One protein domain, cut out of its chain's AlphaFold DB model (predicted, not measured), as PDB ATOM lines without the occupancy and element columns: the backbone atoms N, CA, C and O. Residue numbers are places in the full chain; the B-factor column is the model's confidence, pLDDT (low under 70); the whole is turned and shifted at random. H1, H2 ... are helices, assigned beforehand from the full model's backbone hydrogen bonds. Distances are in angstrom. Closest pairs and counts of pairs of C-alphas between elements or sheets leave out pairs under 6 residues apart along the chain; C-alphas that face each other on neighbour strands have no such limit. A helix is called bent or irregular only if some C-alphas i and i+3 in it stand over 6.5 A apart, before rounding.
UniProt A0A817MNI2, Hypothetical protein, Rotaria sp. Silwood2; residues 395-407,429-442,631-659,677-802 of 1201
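AT A GLANCE: This is residues 395 to 407, 429 to 442, 631 to 659 and 677 to 802 of the 1201 residues of the protein "Hypothetical protein" of Rotaria sp. Silwood2 (UniProt A0A817MNI2). A long helix, H3, runs side by side with the kinked H4, and H2 joins them in a three-helix bundle, with H1 packed on H3's outer side. H5 and H6 sit between this bundle and a hairpin of H7 and H8, and H9 turns off the end of H8 at a corner. The 182 printed residues hold nine named helices, H1 to H9 in chain order, and no named strand, the class being all helix. The whole is compact, with a radius of gyration of the C-alphas of 16.7 A and spans of 48 by 43 by 34 A.

HOW THE PARTS SIT: H3, residues 633 to 658, touches H4, residues 679 to 700, at C-alphas Val 649 and Leu 685, 6.4 A apart, opposite ways at a shallow tilt of 24 degrees. H2, residues 429 to 441, touches H3 with residues 437 to 441 alone, closest at C-alphas Leu 437 and Gln 638, 6.0 A. H2, H3 and H4 form an up and down bundle, each running against the one before it. H1, residues 395 to 404, touches H3 at a steep tilt of 56 degrees, with C-alphas Ile 402 and Gln 648 closest, 5.6 A. H5, residues 703 to 717, touches H3 residues 635 to 647 alone, C-alphas Cys 709 and Asn 640 being closest, 6.1 A. H6, residues 727 to 739, forms a helical hairpin with H5, only just touching it with 3 pairs of C-alphas within 8 A, Leu 717 and Glu 728 closest at 6.0 A. H7, residues 742 to 761, is about perpendicular to H5, at 79 degrees, with C-alphas Gln 751 and Ser 703 closest, 5.9 A. H8, residues 770 to 784, forms a helical hairpin with H7, C-alphas Gln 772 and Tyr 760 being closest, 5.2 A. H9, residues 786 to 795, touches H8 only at the corner, and only just, with 3 pairs; C-alphas Leu 783 and Arg 789 are closest, 4.9 A. Every O i to N i+4 pair is within hydrogen-bond range in H1, H2, H6, H7, H8 and H9, against 21 of 22 in H3, 15 of 18 in H4 and 9 of 11 in H5.

IN THESE COORDINATES: H3 spans 38.0 A from C-alpha 633 at (67.334, 68.372, 22.673), H4 29.4 A and H7 27.8 A. H4 has a kink of 43 degrees near residue 694. H4 and H5 are only just irregular: C-alphas 695 and 698 are 6.54 A apart, 708 and 711 6.8 A. H1 begins at (74.661, 74.771, 53.417); H9 ends at (75.068, 40.180, 34.539).

THE WHOLE: The C-alphas farthest apart are Glu 431 and Leu 767, 50.1 A. Residues 408 to 428, 443 to 630 and 660 to 676 are not printed, with C-alpha gaps of 18.7, 17.5 and 7.0 A. Of the links printed whole, none is long. Mean pLDDT of the printed part is 82.0; 26 residues are under 70, among them 655 to 659 and 677 to 684.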
ATOM      1  N   VAL A 395      75.277  75.032  54.730       59.75
ATOM      2  CA  VAL A 395      74.661  74.771  53.417       59.75
ATOM      3  C   VAL A 395      74.914  75.911  52.431       59.75
ATOM      4  O   VAL A 395      75.159  75.653  51.257       59.75
ATOM      5  N   ASN A 396      74.887  77.158  52.912       62.38
ATOM      6  CA  ASN A 396      75.050  78.330  52.061       62.38
ATOM      7  C   ASN A 396      76.440  78.368  51.408       62.38
ATOM      8  O   ASN A 396      76.539  78.665  50.225       62.38
ATOM      9  N   ASP A 397      77.495  77.991  52.135       65.25
ATOM     10  CA  ASP A 397      78.866  77.999  51.611       65.25
ATOM     11  C   ASP A 397      79.078  76.896  50.564       65.25
ATOM     12  O   ASP A 397      79.672  77.151  49.517       65.25
ATOM     13  N   LEU A 398      78.524  75.694  50.790       70.06
ATOM     14  CA  LEU A 398      78.585  74.585  49.828       70.06
ATOM     15  C   LEU A 398      77.752  74.865  48.571       70.06
ATOM     16  O   LEU A 398      78.256  74.689  47.464       70.06
ATOM     17  N   LEU A 399      76.508  75.342  48.715       71.81
ATOM     18  CA  LEU A 399      75.670  75.714  47.570       71.81
ATOM     19  C   LEU A 399      76.287  76.883  46.794       71.81
ATOM     20  O   LEU A 399      76.374  76.823  45.570       71.81
ATOM     21  N   THR A 400      76.802  77.903  47.488       70.38
ATOM     22  CA  THR A 400      77.533  79.006  46.846       70.38
ATOM     23  C   THR A 400      78.746  78.474  46.088       70.38
ATOM     24  O   THR A 400      78.962  78.868  44.945       70.38
ATOM     25  N   HIS A 401      79.518  77.549  46.662       73.62
ATOM     26  CA  HIS A 401      80.665  76.953  45.978       73.62
ATOM     27  C   HIS A 401      80.264  76.171  44.721       73.62
ATOM     28  O   HIS A 401      80.888  76.352  43.678       73.62
ATOM     29  N   ILE A 402      79.211  75.350  44.795       78.25
ATOM     30  CA  ILE A 402      78.686  74.599  43.646       78.25
ATOM     31  C   ILE A 402      78.299  75.569  42.526       78.25
ATOM     32  O   ILE A 402      78.814  75.459  41.418       78.25
ATOM     33  N   PHE A 403      77.461  76.566  42.818       76.81
ATOM     34  CA  PHE A 403      76.931  77.478  41.799       76.81
ATOM     35  C   PHE A 403      77.951  78.500  41.275       76.81
ATOM     36  O   PHE A 403      77.840  78.939  40.133       76.81
ATOM     37  N   THR A 404      78.963  78.872  42.064       72.94
ATOM     38  CA  THR A 404      80.021  79.798  41.611       72.94
ATOM     39  C   THR A 404      81.046  79.145  40.685       72.94
ATOM     40  O   THR A 404      81.664  79.857  39.892       72.94
ATOM     41  N   ASN A 405      81.207  77.820  40.758       72.00
ATOM     42  CA  ASN A 405      82.145  77.053  39.932       72.00
ATOM     43  C   ASN A 405      81.482  76.329  38.751       72.00
ATOM     44  O   ASN A 405      82.169  75.607  38.028       72.00
ATOM     45  N   LEU A 406      80.180  76.533  38.518       73.88
ATOM     46  CA  LEU A 406      79.537  76.028  37.307       73.88
ATOM     47  C   LEU A 406      80.170  76.647  36.045       73.88
ATOM     48  O   LEU A 406      80.559  77.825  36.058       73.88
ATOM     49  N   PRO A 407      80.259  75.889  34.937       62.94
ATOM     50  CA  PRO A 407      80.711  76.421  33.658       62.94
ATOM     51  C   PRO A 407      79.870  77.638  33.255       62.94
ATOM     52  O   PRO A 407      78.641  77.602  33.295       62.94
ATOM     53  N   PHE A 429      66.364  74.070  47.396       79.06
ATOM     54  CA  PHE A 429      67.213  73.533  46.329       79.06
ATOM     55  C   PHE A 429      66.433  72.649  45.350       79.06
ATOM     56  O   PHE A 429      66.638  72.751  44.144       79.06
ATOM     57  N   GLY A 430      65.514  71.813  45.847       76.56
ATOM     58  CA  GLY A 430      64.665  70.982  44.988       76.56
ATOM     59  C   GLY A 430      63.752  71.827  44.095       76.56
ATOM     60  O   GLY A 430      63.739  71.640  42.883       76.56
ATOM     61  N   GLU A 431      63.065  72.810  44.681       78.25
ATOM     62  CA  GLU A 431      62.195  73.740  43.949       78.25
ATOM     63  C   GLU A 431      62.987  74.585  42.941       78.25
ATOM     64  O   GLU A 431      62.544  74.784  41.812       78.25
ATOM     65  N   TYR A 432      64.198  75.020  43.299       83.69
ATOM     66  CA  TYR A 432      65.105  75.697  42.373       83.69
ATOM     67  C   TYR A 432      65.461  74.819  41.165       83.69
ATOM     68  O   TYR A 432      65.425  75.306  40.034       83.69
ATOM     69  N   LEU A 433      65.793  73.538  41.382       85.62
ATOM     70  CA  LEU A 433      66.067  72.609  40.285       85.62
ATOM     71  C   LEU A 433      64.835  72.440  39.392       85.62
ATOM     72  O   LEU A 433      64.972  72.521  38.176       85.62
ATOM     73  N   ASP A 434      63.647  72.258  39.972       84.81
ATOM     74  CA  ASP A 434      62.408  72.094  39.203       84.81
ATOM     75  C   ASP A 434      62.086  73.347  38.377       84.81
ATOM     76  O   ASP A 434      61.780  73.239  37.192       84.81
ATOM     77  N   ASN A 435      62.243  74.541  38.954       82.94
ATOM     78  CA  ASN A 435      62.062  75.806  38.243       82.94
ATOM     79  C   ASN A 435      63.072  75.967  37.105       82.94
ATOM     80  O   ASN A 435      62.669  76.269  35.989       82.94
ATOM     81  N   LYS A 436      64.362  75.680  37.330       83.19
ATOM     82  CA  LYS A 436      65.374  75.753  36.264       83.19
ATOM     83  C   LYS A 436      65.155  74.728  35.156       83.19
ATOM     84  O   LYS A 436      65.322  75.058  33.987       83.19
ATOM     85  N   LEU A 437      64.762  73.502  35.493       86.38
ATOM     86  CA  LEU A 437      64.432  72.479  34.499       86.38
ATOM     87  C   LEU A 437      63.176  72.845  33.697       86.38
ATOM     88  O   LEU A 437      63.106  72.512  32.511       86.38
ATOM     89  N   ASN A 438      62.221  73.543  34.319       84.25
ATOM     90  CA  ASN A 438      61.050  74.102  33.652       84.25
ATOM     91  C   ASN A 438      61.400  75.317  32.789       84.25
ATOM     92  O   ASN A 438      60.875  75.405  31.689       84.25
ATOM     93  N   ASP A 439      62.304  76.200  33.220       80.38
ATOM     94  CA  ASP A 439      62.809  77.319  32.411       80.38
ATOM     95  C   ASP A 439      63.483  76.793  31.136       80.38
ATOM     96  O   ASP A 439      63.197  77.272  30.045       80.38
ATOM     97  N   ILE A 440      64.298  75.737  31.245       80.88
ATOM     98  CA  ILE A 440      64.880  75.039  30.083       80.88
ATOM     99  C   ILE A 440      63.776  74.452  29.181       80.88
ATOM    100  O   ILE A 440      63.924  74.394  27.963       80.88
ATOM    101  N   ALA A 441      62.649  74.025  29.761       72.50
ATOM    102  CA  ALA A 441      61.486  73.541  29.018       72.50
ATOM    103  C   ALA A 441      60.591  74.662  28.461       72.50
ATOM    104  O   ALA A 441      59.771  74.396  27.576       72.50
ATOM    105  N   THR A 442      60.721  75.904  28.950       57.47
ATOM    106  CA  THR A 442      60.007  77.040  28.372       57.47
ATOM    107  C   THR A 442      60.584  77.333  26.994       57.47
ATOM    108  O   THR A 442      61.798  77.298  26.801       57.47
ATOM    109  N   LYS A 631      66.355  64.305  17.628       83.81
ATOM    110  CA  LYS A 631      67.308  64.464  18.725       83.81
ATOM    111  C   LYS A 631      66.566  64.978  19.970       83.81
ATOM    112  O   LYS A 631      65.927  66.025  19.879       83.81
ATOM    113  N   PRO A 632      66.704  64.342  21.151       87.44
ATOM    114  CA  PRO A 632      66.010  64.764  22.369       87.44
ATOM    115  C   PRO A 632      66.682  65.998  23.000       87.44
ATOM    116  O   PRO A 632      67.301  65.911  24.060       87.44
ATOM    117  N   GLN A 633      66.603  67.149  22.324       85.81
ATOM    118  CA  GLN A 633      67.334  68.372  22.673       85.81
ATOM    119  C   GLN A 633      67.015  68.859  24.094       85.81
ATOM    120  O   GLN A 633      67.940  69.113  24.862       85.81
ATOM    121  N   LEU A 634      65.734  68.870  24.476       85.88
ATOM    122  CA  LEU A 634      65.300  69.242  25.825       85.88
ATOM    123  C   LEU A 634      65.961  68.367  26.902       85.88
ATOM    124  O   LEU A 634      66.550  68.873  27.855       85.88
ATOM    125  N   SER A 635      65.913  67.044  26.732       89.38
ATOM    126  CA  SER A 635      66.502  66.104  27.690       89.38
ATOM    127  C   SER A 635      68.023  66.236  27.782       89.38
ATOM    128  O   SER A 635      68.584  66.004  28.847       89.38
ATOM    129  N   ILE A 636      68.698  66.611  26.688       90.69
ATOM    130  CA  ILE A 636      70.148  66.857  26.668       90.69
ATOM    131  C   ILE A 636      70.497  68.096  27.494       90.69
ATOM    132  O   ILE A 636      71.425  68.047  28.297       90.69
ATOM    133  N   GLU A 637      69.762  69.194  27.320       90.31
ATOM    134  CA  GLU A 637      69.991  70.438  28.066       90.31
ATOM    135  C   GLU A 637      69.723  70.250  29.563       90.31
ATOM    136  O   GLU A 637      70.564  70.605  30.391       90.31
ATOM    137  N   GLN A 638      68.616  69.583  29.905       91.69
ATOM    138  CA  GLN A 638      68.294  69.208  31.283       91.69
ATOM    139  C   GLN A 638      69.366  68.297  31.901       91.69
ATOM    140  O   GLN A 638      69.802  68.531  33.030       91.69
ATOM    141  N   ALA A 639      69.828  67.279  31.165       94.19
ATOM    142  CA  ALA A 639      70.858  66.363  31.647       94.19
ATOM    143  C   ALA A 639      72.199  67.074  31.864       94.19
ATOM    144  O   ALA A 639      72.812  66.881  32.909       94.19
ATOM    145  N   ASN A 640      72.647  67.908  30.919       92.81
ATOM    146  CA  ASN A 640      73.900  68.656  31.049       92.81
ATOM    147  C   ASN A 640      73.883  69.571  32.276       92.81
ATOM    148  O   ASN A 640      74.819  69.528  33.066       92.81
ATOM    149  N   PHE A 641      72.794  70.316  32.488       91.56
ATOM    150  CA  PHE A 641      72.644  71.162  33.671       91.56
ATOM    151  C   PHE A 641      72.771  70.362  34.979       91.56
ATOM    152  O   PHE A 641      73.504  70.755  35.886       91.56
ATOM    153  N   LEU A 642      72.098  69.211  35.073       93.94
ATOM    154  CA  LEU A 642      72.170  68.351  36.256       93.94
ATOM    155  C   LEU A 642      73.557  67.719  36.438       93.94
ATOM    156  O   LEU A 642      74.040  67.644  37.568       93.94
ATOM    157  N   PHE A 643      74.209  67.292  35.352       94.44
ATOM    158  CA  PHE A 643      75.564  66.742  35.401       94.44
ATOM    159  C   PHE A 643      76.599  67.786  35.813       94.44
ATOM    160  O   PHE A 643      77.461  67.458  36.619       94.44
ATOM    161  N   ASP A 644      76.494  69.033  35.348       89.50
ATOM    162  CA  ASP A 644      77.418  70.104  35.736       89.50
ATOM    163  C   ASP A 644      77.365  70.363  37.250       89.50
ATOM    164  O   ASP A 644      78.401  70.516  37.900       89.50
ATOM    165  N   ILE A 645      76.164  70.342  37.844       89.94
ATOM    166  CA  ILE A 645      75.985  70.444  39.300       89.94
ATOM    167  C   ILE A 645      76.534  69.192  39.997       89.94
ATOM    168  O   ILE A 645      77.236  69.300  41.004       89.94
ATOM    169  N   PHE A 646      76.237  68.001  39.472       92.81
ATOM    170  CA  PHE A 646      76.685  66.737  40.055       92.81
ATOM    171  C   PHE A 646      78.212  66.595  40.060       92.81
ATOM    172  O   PHE A 646      78.784  66.124  41.041       92.81
ATOM    173  N   GLU A 647      78.885  67.071  39.011       90.38
ATOM    174  CA  GLU A 647      80.345  67.101  38.902       90.38
ATOM    175  C   GLU A 647      80.959  67.907  40.063       90.38
ATOM    176  O   GLU A 647      81.891  67.445  40.721       90.38
ATOM    177  N   GLN A 648      80.365  69.058  40.413       87.06
ATOM    178  CA  GLN A 648      80.797  69.855  41.572       87.06
ATOM    179  C   GLN A 648      80.572  69.136  42.908       87.06
ATOM    180  O   GLN A 648      81.402  69.241  43.814       87.06
ATOM    181  N   VAL A 649      79.478  68.377  43.041       87.06
ATOM    182  CA  VAL A 649      79.213  67.557  44.237       87.06
ATOM    183  C   VAL A 649      80.280  66.469  44.397       87.06
ATOM    184  O   VAL A 649      80.795  66.281  45.498       87.06
ATOM    185  N   ILE A 650      80.669  65.806  43.303       87.25
ATOM    186  CA  ILE A 650      81.748  64.806  43.290       87.25
ATOM    187  C   ILE A 650      83.083  65.447  43.689       87.25
ATOM    188  O   ILE A 650      83.785  64.917  44.554       87.25
ATOM    189  N   TYR A 651      83.425  66.610  43.124       83.69
ATOM    190  CA  TYR A 651      84.658  67.310  43.490       83.69
ATOM    191  C   TYR A 651      84.695  67.665  44.979       83.69
ATOM    192  O   TYR A 651      85.688  67.381  45.650       83.69
ATOM    193  N   LEU A 652      83.605  68.207  45.530       79.19
ATOM    194  CA  LEU A 652      83.508  68.527  46.957       79.19
ATOM    195  C   LEU A 652      83.609  67.287  47.857       79.19
ATOM    196  O   LEU A 652      84.297  67.343  48.878       79.19
ATOM    197  N   GLY A 653      82.979  66.170  47.480       74.88
ATOM    198  CA  GLY A 653      83.052  64.920  48.244       74.88
ATOM    199  C   GLY A 653      84.456  64.306  48.252       74.88
ATOM    200  O   GLY A 653      84.915  63.813  49.284       74.88
ATOM    201  N   LYS A 654      85.210  64.419  47.147       76.06
ATOM    202  CA  LYS A 654      86.620  63.995  47.102       76.06
ATOM    203  C   LYS A 654      87.469  64.727  48.144       76.06
ATOM    204  O   LYS A 654      88.250  64.091  48.853       76.06
ATOM    205  N   TYR A 655      87.324  66.048  48.260       66.44
ATOM    206  CA  TYR A 655      88.102  66.841  49.221       66.44
ATOM    207  C   TYR A 655      87.829  66.453  50.685       66.44
ATOM    208  O   TYR A 655      88.722  66.603  51.522       66.44
ATOM    209  N   GLN A 656      86.638  65.933  50.999       61.66
ATOM    210  CA  GLN A 656      86.284  65.498  52.355       61.66
ATOM    211  C   GLN A 656      86.943  64.159  52.721       61.66
ATOM    212  O   GLN A 656      87.567  64.072  53.779       61.66
ATOM    213  N   LYS A 657      86.939  63.164  51.816       57.34
ATOM    214  CA  LYS A 657      87.572  61.846  52.048       57.34
ATOM    215  C   LYS A 657      89.103  61.915  52.252       57.34
ATOM    216  O   LYS A 657      89.644  61.144  53.040       57.34
ATOM    217  N   PHE A 658      89.822  62.836  51.596       52.38
ATOM    218  CA  PHE A 658      91.302  62.881  51.630       52.38
ATOM    219  C   PHE A 658      91.934  63.580  52.852       52.38
ATOM    220  O   PHE A 658      93.095  63.318  53.175       52.38
ATOM    221  N   ASN A 659      91.208  64.445  53.569       47.66
ATOM    222  CA  ASN A 659      91.763  65.146  54.742       47.66
ATOM    223  C   ASN A 659      91.825  64.281  56.018       47.66
ATOM    224  O   ASN A 659      92.384  64.725  57.022       47.66
ATOM    225  N   SER A 677      86.185  70.200  56.743       45.94
ATOM    226  CA  SER A 677      86.193  68.752  57.023       45.94
ATOM    227  C   SER A 677      85.303  68.426  58.235       45.94
ATOM    228  O   SER A 677      85.807  68.134  59.318       45.94
ATOM    229  N   ASP A 678      83.986  68.564  58.077       52.81
ATOM    230  CA  ASP A 678      82.978  68.184  59.079       52.81
ATOM    231  C   ASP A 678      82.136  67.039  58.480       52.81
ATOM    232  O   ASP A 678      81.618  67.235  57.379       52.81
ATOM    233  N   PRO A 679      81.952  65.881  59.143       54.78
ATOM    234  CA  PRO A 679      81.055  64.812  58.673       54.78
ATOM    235  C   PRO A 679      79.613  65.284  58.403       54.78
ATOM    236  O   PRO A 679      78.861  64.642  57.667       54.78
ATOM    237  N   LYS A 680      79.201  66.445  58.932       54.94
ATOM    238  CA  LYS A 680      77.940  67.103  58.545       54.94
ATOM    239  C   LYS A 680      77.909  67.540  57.078       54.94
ATOM    240  O   LYS A 680      76.826  67.589  56.500       54.94
ATOM    241  N   ASN A 681      79.056  67.861  56.482       62.88
ATOM    242  CA  ASN A 681      79.154  68.257  55.080       62.88
ATOM    243  C   ASN A 681      78.958  67.056  54.140       62.88
ATOM    244  O   ASN A 681      78.313  67.229  53.109       62.88
ATOM    245  N   ASP A 682      79.395  65.850  54.521       64.38
ATOM    246  CA  ASP A 682      79.140  64.624  53.751       64.38
ATOM    247  C   ASP A 682      77.637  64.336  53.693       64.38
ATOM    248  O   ASP A 682      77.071  64.109  52.625       64.38
ATOM    249  N   ALA A 683      76.944  64.461  54.829       63.41
ATOM    250  CA  ALA A 683      75.491  64.331  54.869       63.41
ATOM    251  C   ALA A 683      74.774  65.405  54.026       63.41
ATOM    252  O   ALA A 683      73.778  65.103  53.369       63.41
ATOM    253  N   ILE A 684      75.275  66.647  54.000       68.50
ATOM    254  CA  ILE A 684      74.736  67.718  53.141       68.50
ATOM    255  C   ILE A 684      74.914  67.375  51.661       68.50
ATOM    256  O   ILE A 684      73.944  67.448  50.905       68.50
ATOM    257  N   LEU A 685      76.122  66.976  51.251       74.94
ATOM    258  CA  LEU A 685      76.402  66.562  49.876       74.94
ATOM    259  C   LEU A 685      75.532  65.376  49.469       74.94
ATOM    260  O   LEU A 685      75.060  65.333  48.338       74.94
ATOM    261  N   MET A 686      75.243  64.463  50.398       71.06
ATOM    262  CA  MET A 686      74.343  63.344  50.150       71.06
ATOM    263  C   MET A 686      72.907  63.795  49.889       71.06
ATOM    264  O   MET A 686      72.278  63.309  48.952       71.06
ATOM    265  N   ILE A 687      72.383  64.758  50.647       72.31
ATOM    266  CA  ILE A 687      71.028  65.266  50.401       72.31
ATOM    267  C   ILE A 687      70.970  66.046  49.076       72.31
ATOM    268  O   ILE A 687      70.011  65.894  48.320       72.31
ATOM    269  N   ILE A 688      72.005  66.833  48.755       80.31
ATOM    270  CA  ILE A 688      72.119  67.529  47.462       80.31
ATOM    271  C   ILE A 688      72.169  66.511  46.314       80.31
ATOM    272  O   ILE A 688      71.385  66.609  45.370       80.31
ATOM    273  N   ALA A 689      73.032  65.495  46.417       83.62
ATOM    274  CA  ALA A 689      73.143  64.416  45.440       83.62
ATOM    275  C   ALA A 689      71.807  63.684  45.261       83.62
ATOM    276  O   ALA A 689      71.413  63.429  44.129       83.62
ATOM    277  N   GLN A 690      71.063  63.419  46.340       81.44
ATOM    278  CA  GLN A 690      69.735  62.810  46.249       81.44
ATOM    279  C   GLN A 690      68.784  63.641  45.379       81.44
ATOM    280  O   GLN A 690      68.118  63.087  44.506       81.44
ATOM    281  N   GLN A 691      68.720  64.956  45.607       82.12
ATOM    282  CA  GLN A 691      67.841  65.849  44.848       82.12
ATOM    283  C   GLN A 691      68.208  65.885  43.357       82.12
ATOM    284  O   GLN A 691      67.319  65.931  42.507       82.12
ATOM    285  N   ILE A 692      69.498  65.815  43.027       89.56
ATOM    286  CA  ILE A 692      69.964  65.730  41.637       89.56
ATOM    287  C   ILE A 692      69.594  64.366  41.036       89.56
ATOM    288  O   ILE A 692      69.010  64.299  39.957       89.56
ATOM    289  N   MET A 693      69.876  63.276  41.756       88.25
ATOM    290  CA  MET A 693      69.659  61.901  41.298       88.25
ATOM    291  C   MET A 693      68.185  61.575  41.038       88.25
ATOM    292  O   MET A 693      67.888  60.873  40.073       88.25
ATOM    293  N   GLU A 694      67.259  62.119  41.836       85.75
ATOM    294  CA  GLU A 694      65.809  61.979  41.622       85.75
ATOM    295  C   GLU A 694      65.368  62.508  40.240       85.75
ATOM    296  O   GLU A 694      64.477  61.931  39.621       85.75
ATOM    297  N   ARG A 695      66.029  63.552  39.722       91.06
ATOM    298  CA  ARG A 695      65.732  64.182  38.419       91.06
ATOM    299  C   ARG A 695      66.587  63.624  37.280       91.06
ATOM    300  O   ARG A 695      66.160  63.606  36.130       91.06
ATOM    301  N   LEU A 696      67.784  63.139  37.600       92.12
ATOM    302  CA  LEU A 696      68.730  62.579  36.638       92.12
ATOM    303  C   LEU A 696      68.396  61.129  36.248       92.12
ATOM    304  O   LEU A 696      68.627  60.736  35.105       92.12
ATOM    305  N   CYS A 697      67.829  60.337  37.165       87.38
ATOM    306  CA  CYS A 697      67.507  58.923  36.933       87.38
ATOM    307  C   CYS A 697      66.614  58.687  35.690       87.38
ATOM    308  O   CYS A 697      67.013  57.893  34.833       87.38
ATOM    309  N   PRO A 698      65.485  59.403  35.490       87.69
ATOM    310  CA  PRO A 698      64.661  59.231  34.288       87.69
ATOM    311  C   PRO A 698      65.403  59.558  32.982       87.69
ATOM    312  O   PRO A 698      65.164  58.922  31.958       87.69
ATOM    313  N   LEU A 699      66.328  60.525  33.011       91.19
ATOM    314  CA  LEU A 699      67.124  60.926  31.845       91.19
ATOM    315  C   LEU A 699      68.185  59.873  31.498       91.19
ATOM    316  O   LEU A 699      68.410  59.576  30.324       91.19
ATOM    317  N   LEU A 700      68.797  59.264  32.518       89.62
ATOM    318  CA  LEU A 700      69.789  58.195  32.379       89.62
ATOM    319  C   LEU A 700      69.218  56.893  31.794       89.62
ATOM    320  O   LEU A 700      69.987  56.049  31.345       89.62
ATOM    321  N   ALA A 701      67.893  56.728  31.728       82.88
ATOM    322  CA  ALA A 701      67.272  55.600  31.032       82.88
ATOM    323  C   ALA A 701      67.455  55.654  29.497       82.88
ATOM    324  O   ALA A 701      67.263  54.643  28.813       82.88
ATOM    325  N   SER A 702      67.813  56.819  28.944       86.62
ATOM    326  CA  SER A 702      68.027  57.025  27.511       86.62
ATOM    327  C   SER A 702      69.477  56.765  27.098       86.62
ATOM    328  O   SER A 702      70.403  57.447  27.550       86.62
ATOM    329  N   SER A 703      69.677  55.876  26.115       85.12
ATOM    330  CA  SER A 703      71.014  55.615  25.562       85.12
ATOM    331  C   SER A 703      71.621  56.846  24.893       85.12
ATOM    332  O   SER A 703      72.844  56.981  24.854       85.12
ATOM    333  N   TYR A 704      70.775  57.754  24.388       89.69
ATOM    334  CA  TYR A 704      71.222  59.016  23.806       89.69
ATOM    335  C   TYR A 704      71.872  59.899  24.879       89.69
ATOM    336  O   TYR A 704      72.965  60.414  24.662       89.69
ATOM    337  N   ILE A 705      71.241  60.029  26.052       93.81
ATOM    338  CA  ILE A 705      71.755  60.834  27.171       93.81
ATOM    339  C   ILE A 705      73.025  60.217  27.754       93.81
ATOM    340  O   ILE A 705      73.985  60.935  28.037       93.81
ATOM    341  N   ILE A 706      73.085  58.889  27.867       92.88
ATOM    342  CA  ILE A 706      74.306  58.219  28.323       92.88
ATOM    343  C   ILE A 706      75.488  58.537  27.402       92.88
ATOM    344  O   ILE A 706      76.556  58.912  27.883       92.88
ATOM    345  N   GLN A 707      75.308  58.422  26.085       90.75
ATOM    346  CA  GLN A 707      76.392  58.654  25.133       90.75
ATOM    347  C   GLN A 707      76.743  60.142  24.984       90.75
ATOM    348  O   GLN A 707      77.922  60.476  24.905       90.75
ATOM    349  N   GLN A 708      75.743  61.030  24.947       91.44
ATOM    350  CA  GLN A 708      75.932  62.458  24.670       91.44
ATOM    351  C   GLN A 708      76.307  63.286  25.907       91.44
ATOM    352  O   GLN A 708      76.941  64.328  25.755       91.44
ATOM    353  N   CYS A 709      75.912  62.857  27.107       94.12
ATOM    354  CA  CYS A 709      76.060  63.643  28.334       94.12
ATOM    355  C   CYS A 709      76.863  62.883  29.401       94.12
ATOM    356  O   CYS A 709      77.890  63.378  29.865       94.12
ATOM    357  N   PHE A 710      76.449  61.659  29.751       95.38
ATOM    358  CA  PHE A 710      77.044  60.936  30.883       95.38
ATOM    359  C   PHE A 710      78.489  60.490  30.618       95.38
ATOM    360  O   PHE A 710      79.363  60.740  31.443       95.38
ATOM    361  N   ILE A 711      78.773  59.880  29.460       94.31
ATOM    362  CA  ILE A 711      80.140  59.478  29.089       94.31
ATOM    363  C   ILE A 711      81.080  60.692  29.024       94.31
ATOM    364  O   ILE A 711      82.138  60.625  29.646       94.31
ATOM    365  N   PRO A 712      80.734  61.812  28.355       93.44
ATOM    366  CA  PRO A 712      81.554  63.022  28.395       93.44
ATOM    367  C   PRO A 712      81.831  63.550  29.806       93.44
ATOM    368  O   PRO A 712      82.963  63.945  30.075       93.44
ATOM    369  N   MET A 713      80.853  63.522  30.718       93.38
ATOM    370  CA  MET A 713      81.086  63.878  32.124       93.38
ATOM    371  C   MET A 713      82.086  62.918  32.782       93.38
ATOM    372  O   MET A 713      83.065  63.356  33.377       93.38
ATOM    373  N   LEU A 714      81.897  61.604  32.626       93.75
ATOM    374  CA  LEU A 714      82.824  60.609  33.169       93.75
ATOM    375  C   LEU A 714      84.242  60.750  32.596       93.75
ATOM    376  O   LEU A 714      85.210  60.537  33.318       93.75
ATOM    377  N   LEU A 715      84.376  61.130  31.323       91.19
ATOM    378  CA  LEU A 715      85.666  61.414  30.696       91.19
ATOM    379  C   LEU A 715      86.348  62.645  31.301       91.19
ATOM    380  O   LEU A 715      87.557  62.606  31.495       91.19
ATOM    381  N   ARG A 716      85.601  63.700  31.656       89.19
ATOM    382  CA  ARG A 716      86.155  64.861  32.384       89.19
ATOM    383  C   ARG A 716      86.620  64.498  33.794       89.19
ATOM    384  O   ARG A 716      87.631  65.022  34.254       89.19
ATOM    385  N   LEU A 717      85.913  63.581  34.458       87.06
ATOM    386  CA  LEU A 717      86.294  63.047  35.770       87.06
ATOM    387  C   LEU A 717      87.482  62.073  35.704       87.06
ATOM    388  O   LEU A 717      88.099  61.785  36.730       87.06
ATOM    389  N   ASN A 718      87.792  61.531  34.525       83.50
ATOM    390  CA  ASN A 718      88.846  60.543  34.352       83.50
ATOM    391  C   ASN A 718      90.200  61.218  34.103       83.50
ATOM    392  O   ASN A 718      90.417  61.853  33.074       83.50
ATOM    393  N   HIS A 719      91.161  61.015  34.999       70.88
ATOM    394  CA  HIS A 719      92.538  61.448  34.780       70.88
ATOM    395  C   HIS A 719      93.320  60.309  34.117       70.88
ATOM    396  O   HIS A 719      93.700  59.380  34.810       70.88
ATOM    397  N   GLU A 720      93.529  60.345  32.797       65.00
ATOM    398  CA  GLU A 720      94.133  59.285  31.954       65.00
ATOM    399  C   GLU A 720      95.449  58.668  32.502       65.00
ATOM    400  O   GLU A 720      96.551  58.986  32.062       65.00
ATOM    401  N   SER A 721      95.354  57.769  33.486       70.56
ATOM    402  CA  SER A 721      96.494  57.124  34.144       70.56
ATOM    403  C   SER A 721      96.095  55.783  34.764       70.56
ATOM    404  O   SER A 721      95.044  55.648  35.393       70.56
ATOM    405  N   LEU A 722      96.960  54.771  34.629       61.84
ATOM    406  CA  LEU A 722      96.778  53.465  35.286       61.84
ATOM    407  C   LEU A 722      96.963  53.551  36.814       61.84
ATOM    408  O   LEU A 722      96.339  52.785  37.559       61.84
ATOM    409  N   HIS A 723      97.790  54.499  37.271       59.91
ATOM    410  CA  HIS A 723      98.280  54.599  38.650       59.91
ATOM    411  C   HIS A 723      97.504  55.577  39.538       59.91
ATOM    412  O   HIS A 723      97.754  55.614  40.739       59.91
ATOM    413  N   SER A 724      96.571  56.362  38.998       61.25
ATOM    414  CA  SER A 724      95.725  57.214  39.836       61.25
ATOM    415  C   SER A 724      94.729  56.370  40.636       61.25
ATOM    416  O   SER A 724      94.049  55.475  40.110       61.25
ATOM    417  N   GLU A 725      94.620  56.671  41.928       58.00
ATOM    418  CA  GLU A 725      93.441  56.344  42.723       58.00
ATOM    419  C   GLU A 725      92.297  57.178  42.137       58.00
ATOM    420  O   GLU A 725      92.185  58.372  42.399       58.00
ATOM    421  N   HIS A 726      91.531  56.598  41.208       60.81
ATOM    422  CA  HIS A 726      90.443  57.272  40.488       60.81
ATOM    423  C   HIS A 726      89.249  57.507  41.414       60.81
ATOM    424  O   HIS A 726      88.204  56.864  41.307       60.81
ATOM    425  N   THR A 727      89.432  58.411  42.367       69.94
ATOM    426  CA  THR A 727      88.490  58.656  43.455       69.94
ATOM    427  C   THR A 727      87.192  59.299  42.989       69.94
ATOM    428  O   THR A 727      86.150  59.027  43.567       69.94
ATOM    429  N   GLU A 728      87.222  60.096  41.922       87.25
ATOM    430  CA  GLU A 728      86.059  60.795  41.379       87.25
ATOM    431  C   GLU A 728      85.071  59.841  40.713       87.25
ATOM    432  O   GLU A 728      83.876  59.903  40.983       87.25
ATOM    433  N   ILE A 729      85.567  58.929  39.871       90.62
ATOM    434  CA  ILE A 729      84.725  57.913  39.226       90.62
ATOM    435  C   ILE A 729      84.184  56.948  40.278       90.62
ATOM    436  O   ILE A 729      82.999  56.627  40.238       90.62
ATOM    437  N   SER A 730      85.011  56.536  41.247       88.38
ATOM    438  CA  SER A 730      84.532  55.712  42.359       88.38
ATOM    439  C   SER A 730      83.433  56.428  43.140       88.38
ATOM    440  O   SER A 730      82.390  55.837  43.361       88.38
ATOM    441  N   LEU A 731      83.604  57.709  43.479       86.56
ATOM    442  CA  LEU A 731      82.598  58.480  44.210       86.56
ATOM    443  C   LEU A 731      81.319  58.712  43.387       86.56
ATOM    444  O   LEU A 731      80.217  58.648  43.926       86.56
ATOM    445  N   CYS A 732      81.447  58.940  42.077       91.75
ATOM    446  CA  CYS A 732      80.305  58.974  41.167       91.75
ATOM    447  C   CYS A 732      79.517  57.661  41.253       91.75
ATOM    448  O   CYS A 732      78.297  57.689  41.392       91.75
ATOM    449  N   LEU A 733      80.205  56.517  41.190       91.75
ATOM    450  CA  LEU A 733      79.589  55.195  41.292       91.75
ATOM    451  C   LEU A 733      79.009  54.941  42.689       91.75
ATOM    452  O   LEU A 733      77.890  54.444  42.751       91.75
ATOM    453  N   ASP A 734      79.683  55.352  43.768       86.94
ATOM    454  CA  ASP A 734      79.171  55.289  45.145       86.94
ATOM    455  C   ASP A 734      77.815  56.010  45.236       86.94
ATOM    456  O   ASP A 734      76.857  55.482  45.797       86.94
ATOM    457  N   TYR A 735      77.691  57.202  44.637       87.38
ATOM    458  CA  TYR A 735      76.428  57.942  44.595       87.38
ATOM    459  C   TYR A 735      75.355  57.244  43.752       87.38
ATOM    460  O   TYR A 735      74.192  57.213  44.160       87.38
ATOM    461  N   LEU A 736      75.712  56.650  42.608       88.75
ATOM    462  CA  LEU A 736      74.762  55.864  41.815       88.75
ATOM    463  C   LEU A 736      74.267  54.633  42.588       88.75
ATOM    464  O   LEU A 736      73.061  54.418  42.659       88.75
ATOM    465  N   TRP A 737      75.174  53.866  43.197       86.25
ATOM    466  CA  TRP A 737      74.859  52.694  44.021       86.25
ATOM    467  C   TRP A 737      74.058  53.056  45.260       86.25
ATOM    468  O   TRP A 737      73.139  52.330  45.631       86.25
ATOM    469  N   ALA A 738      74.355  54.203  45.869       78.75
ATOM    470  CA  ALA A 738      73.537  54.720  46.940       78.75
ATOM    471  C   ALA A 738      72.123  54.985  46.409       78.75
ATOM    472  O   ALA A 738      71.159  54.455  46.949       78.75
ATOM    473  N   PHE A 739      71.931  55.835  45.401       80.62
ATOM    474  CA  PHE A 739      70.607  56.403  45.102       80.62
ATOM    475  C   PHE A 739      69.714  55.618  44.153       80.62
ATOM    476  O   PHE A 739      68.496  55.806  44.211       80.62
ATOM    477  N   LEU A 740      70.281  54.772  43.303       80.12
ATOM    478  CA  LEU A 740      69.531  54.039  42.293       80.12
ATOM    479  C   LEU A 740      69.142  52.649  42.783       80.12
ATOM    480  O   LEU A 740      69.874  51.996  43.523       80.12
ATOM    481  N   GLN A 741      67.983  52.171  42.331       76.69
ATOM    482  CA  GLN A 741      67.619  50.774  42.529       76.69
ATOM    483  C   GLN A 741      68.513  49.873  41.668       76.69
ATOM    484  O   GLN A 741      68.980  50.275  40.601       76.69
ATOM    485  N   SER A 742      68.699  48.618  42.085       74.06
ATOM    486  CA  SER A 742      69.581  47.673  41.385       74.06
ATOM    487  C   SER A 742      69.199  47.461  39.914       74.06
ATOM    488  O   SER A 742      70.082  47.303  39.076       74.06
ATOM    489  N   ASN A 743      67.902  47.496  39.582       76.94
ATOM    490  CA  ASN A 743      67.427  47.353  38.201       76.94
ATOM    491  C   ASN A 743      67.767  48.578  37.339       76.94
ATOM    492  O   ASN A 743      68.240  48.418  36.213       76.94
ATOM    493  N   ASP A 744      67.561  49.786  37.867       82.38
ATOM    494  CA  ASP A 744      67.876  51.033  37.160       82.38
ATOM    495  C   ASP A 744      69.380  51.143  36.924       82.38
ATOM    496  O   ASP A 744      69.826  51.385  35.802       82.38
ATOM    497  N   LEU A 745      70.170  50.862  37.965       87.88
ATOM    498  CA  LEU A 745      71.622  50.848  37.884       87.88
ATOM    499  C   LEU A 745      72.125  49.824  36.860       87.88
ATOM    500  O   LEU A 745      72.969  50.153  36.029       87.88
ATOM    501  N   LEU A 746      71.585  48.601  36.874       87.62
ATOM    502  CA  LEU A 746      71.938  47.571  35.899       87.62
ATOM    503  C   LEU A 746      71.634  48.030  34.466       87.62
ATOM    504  O   LEU A 746      72.478  47.869  33.585       87.62
ATOM    505  N   ASN A 747      70.468  48.635  34.226       85.81
ATOM    506  CA  ASN A 747      70.098  49.156  32.909       85.81
ATOM    507  C   ASN A 747      71.042  50.274  32.445       85.81
ATOM    508  O   ASN A 747      71.502  50.249  31.300       85.81
ATOM    509  N   ILE A 748      71.380  51.209  33.334       91.25
ATOM    510  CA  ILE A 748      72.318  52.301  33.051       91.25
ATOM    511  C   ILE A 748      73.704  51.744  32.727       91.25
ATOM    512  O   ILE A 748      74.300  52.140  31.727       91.25
ATOM    513  N   LEU A 749      74.204  50.779  33.503       94.31
ATOM    514  CA  LEU A 749      75.502  50.147  33.254       94.31
ATOM    515  C   LEU A 749      75.522  49.355  31.940       94.31
ATOM    516  O   LEU A 749      76.500  49.436  31.199       94.31
ATOM    517  N   ILE A 750      74.445  48.635  31.597       89.12
ATOM    518  CA  ILE A 750      74.328  47.945  30.301       89.12
ATOM    519  C   ILE A 750      74.450  48.951  29.154       89.12
ATOM    520  O   ILE A 750      75.229  48.733  28.224       89.12
ATOM    521  N   GLN A 751      73.707  50.057  29.217       88.69
ATOM    522  CA  GLN A 751      73.751  51.091  28.187       88.69
ATOM    523  C   GLN A 751      75.109  51.812  28.154       88.69
ATOM    524  O   GLN A 751      75.625  52.070  27.067       88.69
ATOM    525  N   LEU A 752      75.718  52.080  29.312       94.19
ATOM    526  CA  LEU A 752      77.047  52.680  29.440       94.19
ATOM    527  C   LEU A 752      78.116  51.810  28.781       94.19
ATOM    528  O   LEU A 752      78.821  52.282  27.892       94.19
ATOM    529  N   PHE A 753      78.214  50.531  29.155       93.94
ATOM    530  CA  PHE A 753      79.206  49.628  28.575       93.94
ATOM    531  C   PHE A 753      78.939  49.348  27.098       93.94
ATOM    532  O   PHE A 753      79.883  49.238  26.325       93.94
ATOM    533  N   HIS A 754      77.681  49.278  26.665       87.00
ATOM    534  CA  HIS A 754      77.369  49.152  25.244       87.00
ATOM    535  C   HIS A 754      77.820  50.389  24.451       87.00
ATOM    536  O   HIS A 754      78.460  50.254  23.411       87.00
ATOM    537  N   SER A 755      77.549  51.593  24.961       87.44
ATOM    538  CA  SER A 755      77.987  52.851  24.347       87.44
ATOM    539  C   SER A 755      79.512  52.980  24.333       87.44
ATOM    540  O   SER A 755      80.073  53.322  23.294       87.44
ATOM    541  N   LEU A 756      80.194  52.632  25.431       91.31
ATOM    542  CA  LEU A 756      81.659  52.574  25.493       91.31
ATOM    543  C   LEU A 756      82.233  51.558  24.511       91.31
ATOM    544  O   LEU A 756      83.255  51.825  23.891       91.31
ATOM    545  N   ASN A 757      81.578  50.411  24.332       86.31
ATOM    546  CA  ASN A 757      82.022  49.412  23.370       86.31
ATOM    547  C   ASN A 757      81.923  49.934  21.935       86.31
ATOM    548  O   ASN A 757      82.863  49.762  21.166       86.31
ATOM    549  N   ILE A 758      80.827  50.620  21.592       79.06
ATOM    550  CA  ILE A 758      80.665  51.246  20.276       79.06
ATOM    551  C   ILE A 758      81.714  52.347  20.078       79.06
ATOM    552  O   ILE A 758      82.324  52.414  19.016       79.06
ATOM    553  N   LEU A 759      81.929  53.191  21.095       84.81
ATOM    554  CA  LEU A 759      82.958  54.238  21.102       84.81
ATOM    555  C   LEU A 759      84.347  53.661  20.895       84.81
ATOM    556  O   LEU A 759      85.058  54.139  20.037       84.81
ATOM    557  N   TYR A 760      84.705  52.601  21.603       87.62
ATOM    558  CA  TYR A 760      86.005  51.968  21.461       87.62
ATOM    559  C   TYR A 760      86.184  51.277  20.105       87.62
ATOM    560  O   TYR A 760      87.149  51.524  19.386       87.62
ATOM    561  N   PHE A 761      85.260  50.381  19.763       76.88
ATOM    562  CA  PHE A 761      85.450  49.443  18.665       76.88
ATOM    563  C   PHE A 761      85.266  50.110  17.300       76.88
ATOM    564  O   PHE A 761      85.873  49.665  16.329       76.88
ATOM    565  N   PHE A 762      84.440  51.153  17.188       71.00
ATOM    566  CA  PHE A 762      84.156  51.828  15.913       71.00
ATOM    567  C   PHE A 762      84.822  53.195  15.766       71.00
ATOM    568  O   PHE A 762      84.542  53.895  14.797       71.00
ATOM    569  N   GLU A 763      85.718  53.570  16.679       75.44
ATOM    570  CA  GLU A 763      86.532  54.762  16.471       75.44
ATOM    571  C   GLU A 763      87.503  54.541  15.298       75.44
ATOM    572  O   GLU A 763      88.134  53.475  15.232       75.44
ATOM    573  N   PRO A 764      87.659  55.518  14.381       67.88
ATOM    574  CA  PRO A 764      88.654  55.439  13.323       67.88
ATOM    575  C   PRO A 764      90.039  55.128  13.891       67.88
ATOM    576  O   PRO A 764      90.474  55.696  14.897       67.88
ATOM    577  N   ILE A 765      90.749  54.204  13.248       72.12
ATOM    578  CA  ILE A 765      92.098  53.854  13.683       72.12
ATOM    579  C   ILE A 765      93.016  55.003  13.292       72.12
ATOM    580  O   ILE A 765      93.225  55.277  12.114       72.12
ATOM    581  N   GLN A 766      93.569  55.666  14.298       75.69
ATOM    582  CA  GLN A 766      94.669  56.607  14.148       75.69
ATOM    583  C   GLN A 766      95.960  55.901  14.557       75.69
ATOM    584  O   GLN A 766      95.929  55.016  15.410       75.69
ATOM    585  N   LEU A 767      97.109  56.308  14.003       75.31
ATOM    586  CA  LEU A 767      98.400  55.688  14.346       75.31
ATOM    587  C   LEU A 767      98.705  55.726  15.854       75.31
ATOM    588  O   LEU A 767      99.440  54.868  16.329       75.31
ATOM    589  N   THR A 768      98.149  56.701  16.582       81.00
ATOM    590  CA  THR A 768      98.361  56.893  18.022       81.00
ATOM    591  C   THR A 768      97.321  56.210  18.910       81.00
ATOM    592  O   THR A 768      97.615  55.983  20.073       81.00
ATOM    593  N   PHE A 769      96.133  55.843  18.416       87.25
ATOM    594  CA  PHE A 769      95.042  55.254  19.221       87.25
ATOM    595  C   PHE A 769      94.585  56.084  20.444       87.25
ATOM    596  O   PHE A 769      94.125  55.520  21.440       87.25
ATOM    597  N   ASP A 770      94.714  57.415  20.409       86.94
ATOM    598  CA  ASP A 770      94.454  58.273  21.579       86.94
ATOM    599  C   ASP A 770      93.025  58.122  22.130       86.94
ATOM    600  O   ASP A 770      92.833  57.908  23.328       86.94
ATOM    601  N   GLN A 771      92.020  58.133  21.252       86.56
ATOM    602  CA  GLN A 771      90.615  57.988  21.645       86.56
ATOM    603  C   GLN A 771      90.309  56.580  22.179       86.56
ATOM    604  O   GLN A 771      89.657  56.431  23.214       86.56
ATOM    605  N   GLN A 772      90.825  55.531  21.529       90.12
ATOM    606  CA  GLN A 772      90.662  54.156  22.003       90.12
ATOM    607  C   GLN A 772      91.269  53.979  23.403       90.12
ATOM    608  O   GLN A 772      90.646  53.353  24.266       90.12
ATOM    609  N   ARG A 773      92.448  54.567  23.659       91.06
ATOM    610  CA  ARG A 773      93.073  54.575  24.991       91.06
ATOM    611  C   ARG A 773      92.179  55.260  26.015       91.06
ATOM    612  O   ARG A 773      91.950  54.692  27.080       91.06
ATOM    613  N   GLN A 774      91.636  56.428  25.688       91.06
ATOM    614  CA  GLN A 774      90.758  57.183  26.578       91.06
ATOM    615  C   GLN A 774      89.524  56.366  27.012       91.06
ATOM    616  O   GLN A 774      89.197  56.316  28.203       91.06
ATOM    617  N   TYR A 775      88.874  55.655  26.083       92.75
ATOM    618  CA  TYR A 775      87.721  54.803  26.403       92.75
ATOM    619  C   TYR A 775      88.091  53.579  27.249       92.75
ATOM    620  O   TYR A 775      87.345  53.226  28.166       92.75
ATOM    621  N   LEU A 776      89.243  52.948  26.993       93.81
ATOM    622  CA  LEU A 776      89.721  51.843  27.827       93.81
ATOM    623  C   LEU A 776      90.129  52.309  29.226       93.81
ATOM    624  O   LEU A 776      89.840  51.615  30.197       93.81
ATOM    625  N   TYR A 777      90.735  53.491  29.357       92.69
ATOM    626  CA  TYR A 777      91.017  54.079  30.664       92.69
ATOM    627  C   TYR A 777      89.743  54.329  31.456       92.69
ATOM    628  O   TYR A 777      89.698  54.015  32.640       92.69
ATOM    629  N   LEU A 778      88.696  54.848  30.813       93.62
ATOM    630  CA  LEU A 778      87.413  55.039  31.477       93.62
ATOM    631  C   LEU A 778      86.805  53.698  31.921       93.62
ATOM    632  O   LEU A 778      86.362  53.574  33.062       93.62
ATOM    633  N   LEU A 779      86.836  52.674  31.060       95.25
ATOM    634  CA  LEU A 779      86.402  51.320  31.417       95.25
ATOM    635  C   LEU A 779      87.185  50.775  32.623       95.25
ATOM    636  O   LEU A 779      86.582  50.276  33.572       95.25
ATOM    637  N   TYR A 780      88.511  50.907  32.608       94.00
ATOM    638  CA  TYR A 780      89.389  50.508  33.705       94.00
ATOM    639  C   TYR A 780      89.024  51.224  35.014       94.00
ATOM    640  O   TYR A 780      88.854  50.569  36.041       94.00
ATOM    641  N   SER A 781      88.824  52.544  34.979       92.25
ATOM    642  CA  SER A 781      88.444  53.342  36.149       92.25
ATOM    643  C   SER A 781      87.082  52.947  36.721       92.25
ATOM    644  O   SER A 781      86.953  52.818  37.937       92.25
ATOM    645  N   ILE A 782      86.080  52.687  35.871       94.25
ATOM    646  CA  ILE A 782      84.757  52.203  36.307       94.25
ATOM    647  C   ILE A 782      84.883  50.839  37.001       94.25
ATOM    648  O   ILE A 782      84.247  50.597  38.025       94.25
ATOM    649  N   LEU A 783      85.722  49.949  36.464       94.06
ATOM    650  CA  LEU A 783      85.920  48.598  36.990       94.06
ATOM    651  C   LEU A 783      86.809  48.529  38.234       94.06
ATOM    652  O   LEU A 783      86.879  47.466  38.852       94.06
ATOM    653  N   LYS A 784      87.460  49.624  38.651       90.56
ATOM    654  CA  LYS A 784      88.108  49.678  39.972       90.56
ATOM    655  C   LYS A 784      87.080  49.586  41.105       90.56
ATOM    656  O   LYS A 784      87.378  48.962  42.121       90.56
ATOM    657  N   HIS A 785      85.873  50.120  40.906       89.81
ATOM    658  CA  HIS A 785      84.776  50.026  41.871       89.81
ATOM    659  C   HIS A 785      84.277  48.573  41.993       89.81
ATOM    660  O   HIS A 785      83.789  47.995  41.017       89.81
ATOM    661  N   GLU A 786      84.422  47.972  43.181       88.81
ATOM    662  CA  GLU A 786      84.220  46.532  43.416       88.81
ATOM    663  C   GLU A 786      82.794  46.066  43.093       88.81
ATOM    664  O   GLU A 786      82.628  45.123  42.316       88.81
ATOM    665  N   ASP A 787      81.767  46.756  43.594       87.50
ATOM    666  CA  ASP A 787      80.372  46.346  43.374       87.50
ATOM    667  C   ASP A 787      79.973  46.457  41.899       87.50
ATOM    668  O   ASP A 787      79.340  45.561  41.334       87.50
ATOM    669  N   THR A 788      80.429  47.519  41.224       92.56
ATOM    670  CA  THR A 788      80.201  47.702  39.781       92.56
ATOM    671  C   THR A 788      80.890  46.599  38.990       92.56
ATOM    672  O   THR A 788      80.290  46.036  38.073       92.56
ATOM    673  N   ARG A 789      82.132  46.248  39.345       93.12
ATOM    674  CA  ARG A 789      82.893  45.170  38.706       93.12
ATOM    675  C   ARG A 789      82.200  43.816  38.863       93.12
ATOM    676  O   ARG A 789      82.007  43.126  37.859       93.12
ATOM    677  N   LYS A 790      81.781  43.455  40.080       89.88
ATOM    678  CA  LYS A 790      81.077  42.190  40.358       89.88
ATOM    679  C   LYS A 790      79.749  42.107  39.606       89.88
ATOM    680  O   LYS A 790      79.526  41.129  38.892       89.88
ATOM    681  N   LEU A 791      78.925  43.160  39.653       89.94
ATOM    682  CA  LEU A 791      77.664  43.226  38.902       89.94
ATOM    683  C   LEU A 791      77.893  43.097  37.385       89.94
ATOM    684  O   LEU A 791      77.151  42.396  36.688       89.94
ATOM    685  N   SER A 792      78.951  43.734  36.872       93.12
ATOM    686  CA  SER A 792      79.312  43.683  35.451       93.12
ATOM    687  C   SER A 792      79.713  42.279  35.004       93.12
ATOM    688  O   SER A 792      79.281  41.827  33.940       93.12
ATOM    689  N   LEU A 793      80.493  41.562  35.817       91.94
ATOM    690  CA  LEU A 793      80.854  40.166  35.559       91.94
ATOM    691  C   LEU A 793      79.638  39.244  35.630       91.94
ATOM    692  O   LEU A 793      79.454  38.395  34.759       91.94
ATOM    693  N   GLU A 794      78.790  39.425  36.636       87.88
ATOM    694  CA  GLU A 794      77.641  38.560  36.869       87.88
ATOM    695  C   GLU A 794      76.585  38.676  35.760       87.88
ATOM    696  O   GLU A 794      76.086  37.655  35.271       87.88
ATOM    697  N   SER A 795      76.272  39.904  35.334       84.56
ATOM    698  CA  SER A 795      75.068  40.180  34.539       84.56
ATOM    699  C   SER A 795      75.303  40.899  33.205       84.56
ATOM    700  O   SER A 795      74.383  40.940  32.387       84.56
ATOM    701  N   ILE A 796      76.503  41.437  32.934       88.75
ATOM    702  CA  ILE A 796      76.739  42.310  31.768       88.75
ATOM    703  C   ILE A 796      77.722  41.701  30.754       88.75
ATOM    704  O   ILE A 796      77.307  41.405  29.635       88.75
ATOM    705  N   PHE A 797      78.991  41.481  31.111       90.31
ATOM    706  CA  PHE A 797      80.116  41.293  30.171       90.31
ATOM    707  C   PHE A 797      80.159  40.011  29.333       90.31
ATOM    708  O   PHE A 797      80.835  39.970  28.303       90.31
ATOM    709  N   PHE A 798      79.479  38.955  29.762       83.44
ATOM    710  CA  PHE A 798      79.367  37.726  28.971       83.44
ATOM    711  C   PHE A 798      77.948  37.519  28.421       83.44
ATOM    712  O   PHE A 798      77.760  36.759  27.476       83.44
ATOM    713  N   LEU A 799      76.959  38.260  28.941       74.75
ATOM    714  CA  LEU A 799      75.540  38.096  28.611       74.75
ATOM    715  C   LEU A 799      75.007  39.200  27.686       74.75
ATOM    716  O   LEU A 799      74.468  38.903  26.622       74.75
ATOM    717  N   LYS A 800      75.130  40.471  28.088       75.12
ATOM    718  CA  LYS A 800      74.479  41.629  27.442       75.12
ATOM    719  C   LYS A 800      75.435  42.473  26.601       75.12
ATOM    720  O   LYS A 800      75.068  42.922  25.522       75.12
ATOM    721  N   VAL A 801      76.657  42.673  27.082       79.50
ATOM    722  CA  VAL A 801      77.744  43.366  26.377       79.50
ATOM    723  C   VAL A 801      78.862  42.361  26.182       79.50
ATOM    724  O   VAL A 801      79.084  41.547  27.063       79.50
ATOM    725  N   LYS A 802      79.548  42.365  25.038       82.56
ATOM    726  CA  LYS A 802      80.549  41.344  24.713       82.56
ATOM    727  C   LYS A 802      81.959  41.793  25.111       82.56
ATOM    728  O   LYS A 802      82.578  42.562  24.381       82.56
TER     729      LYS A 802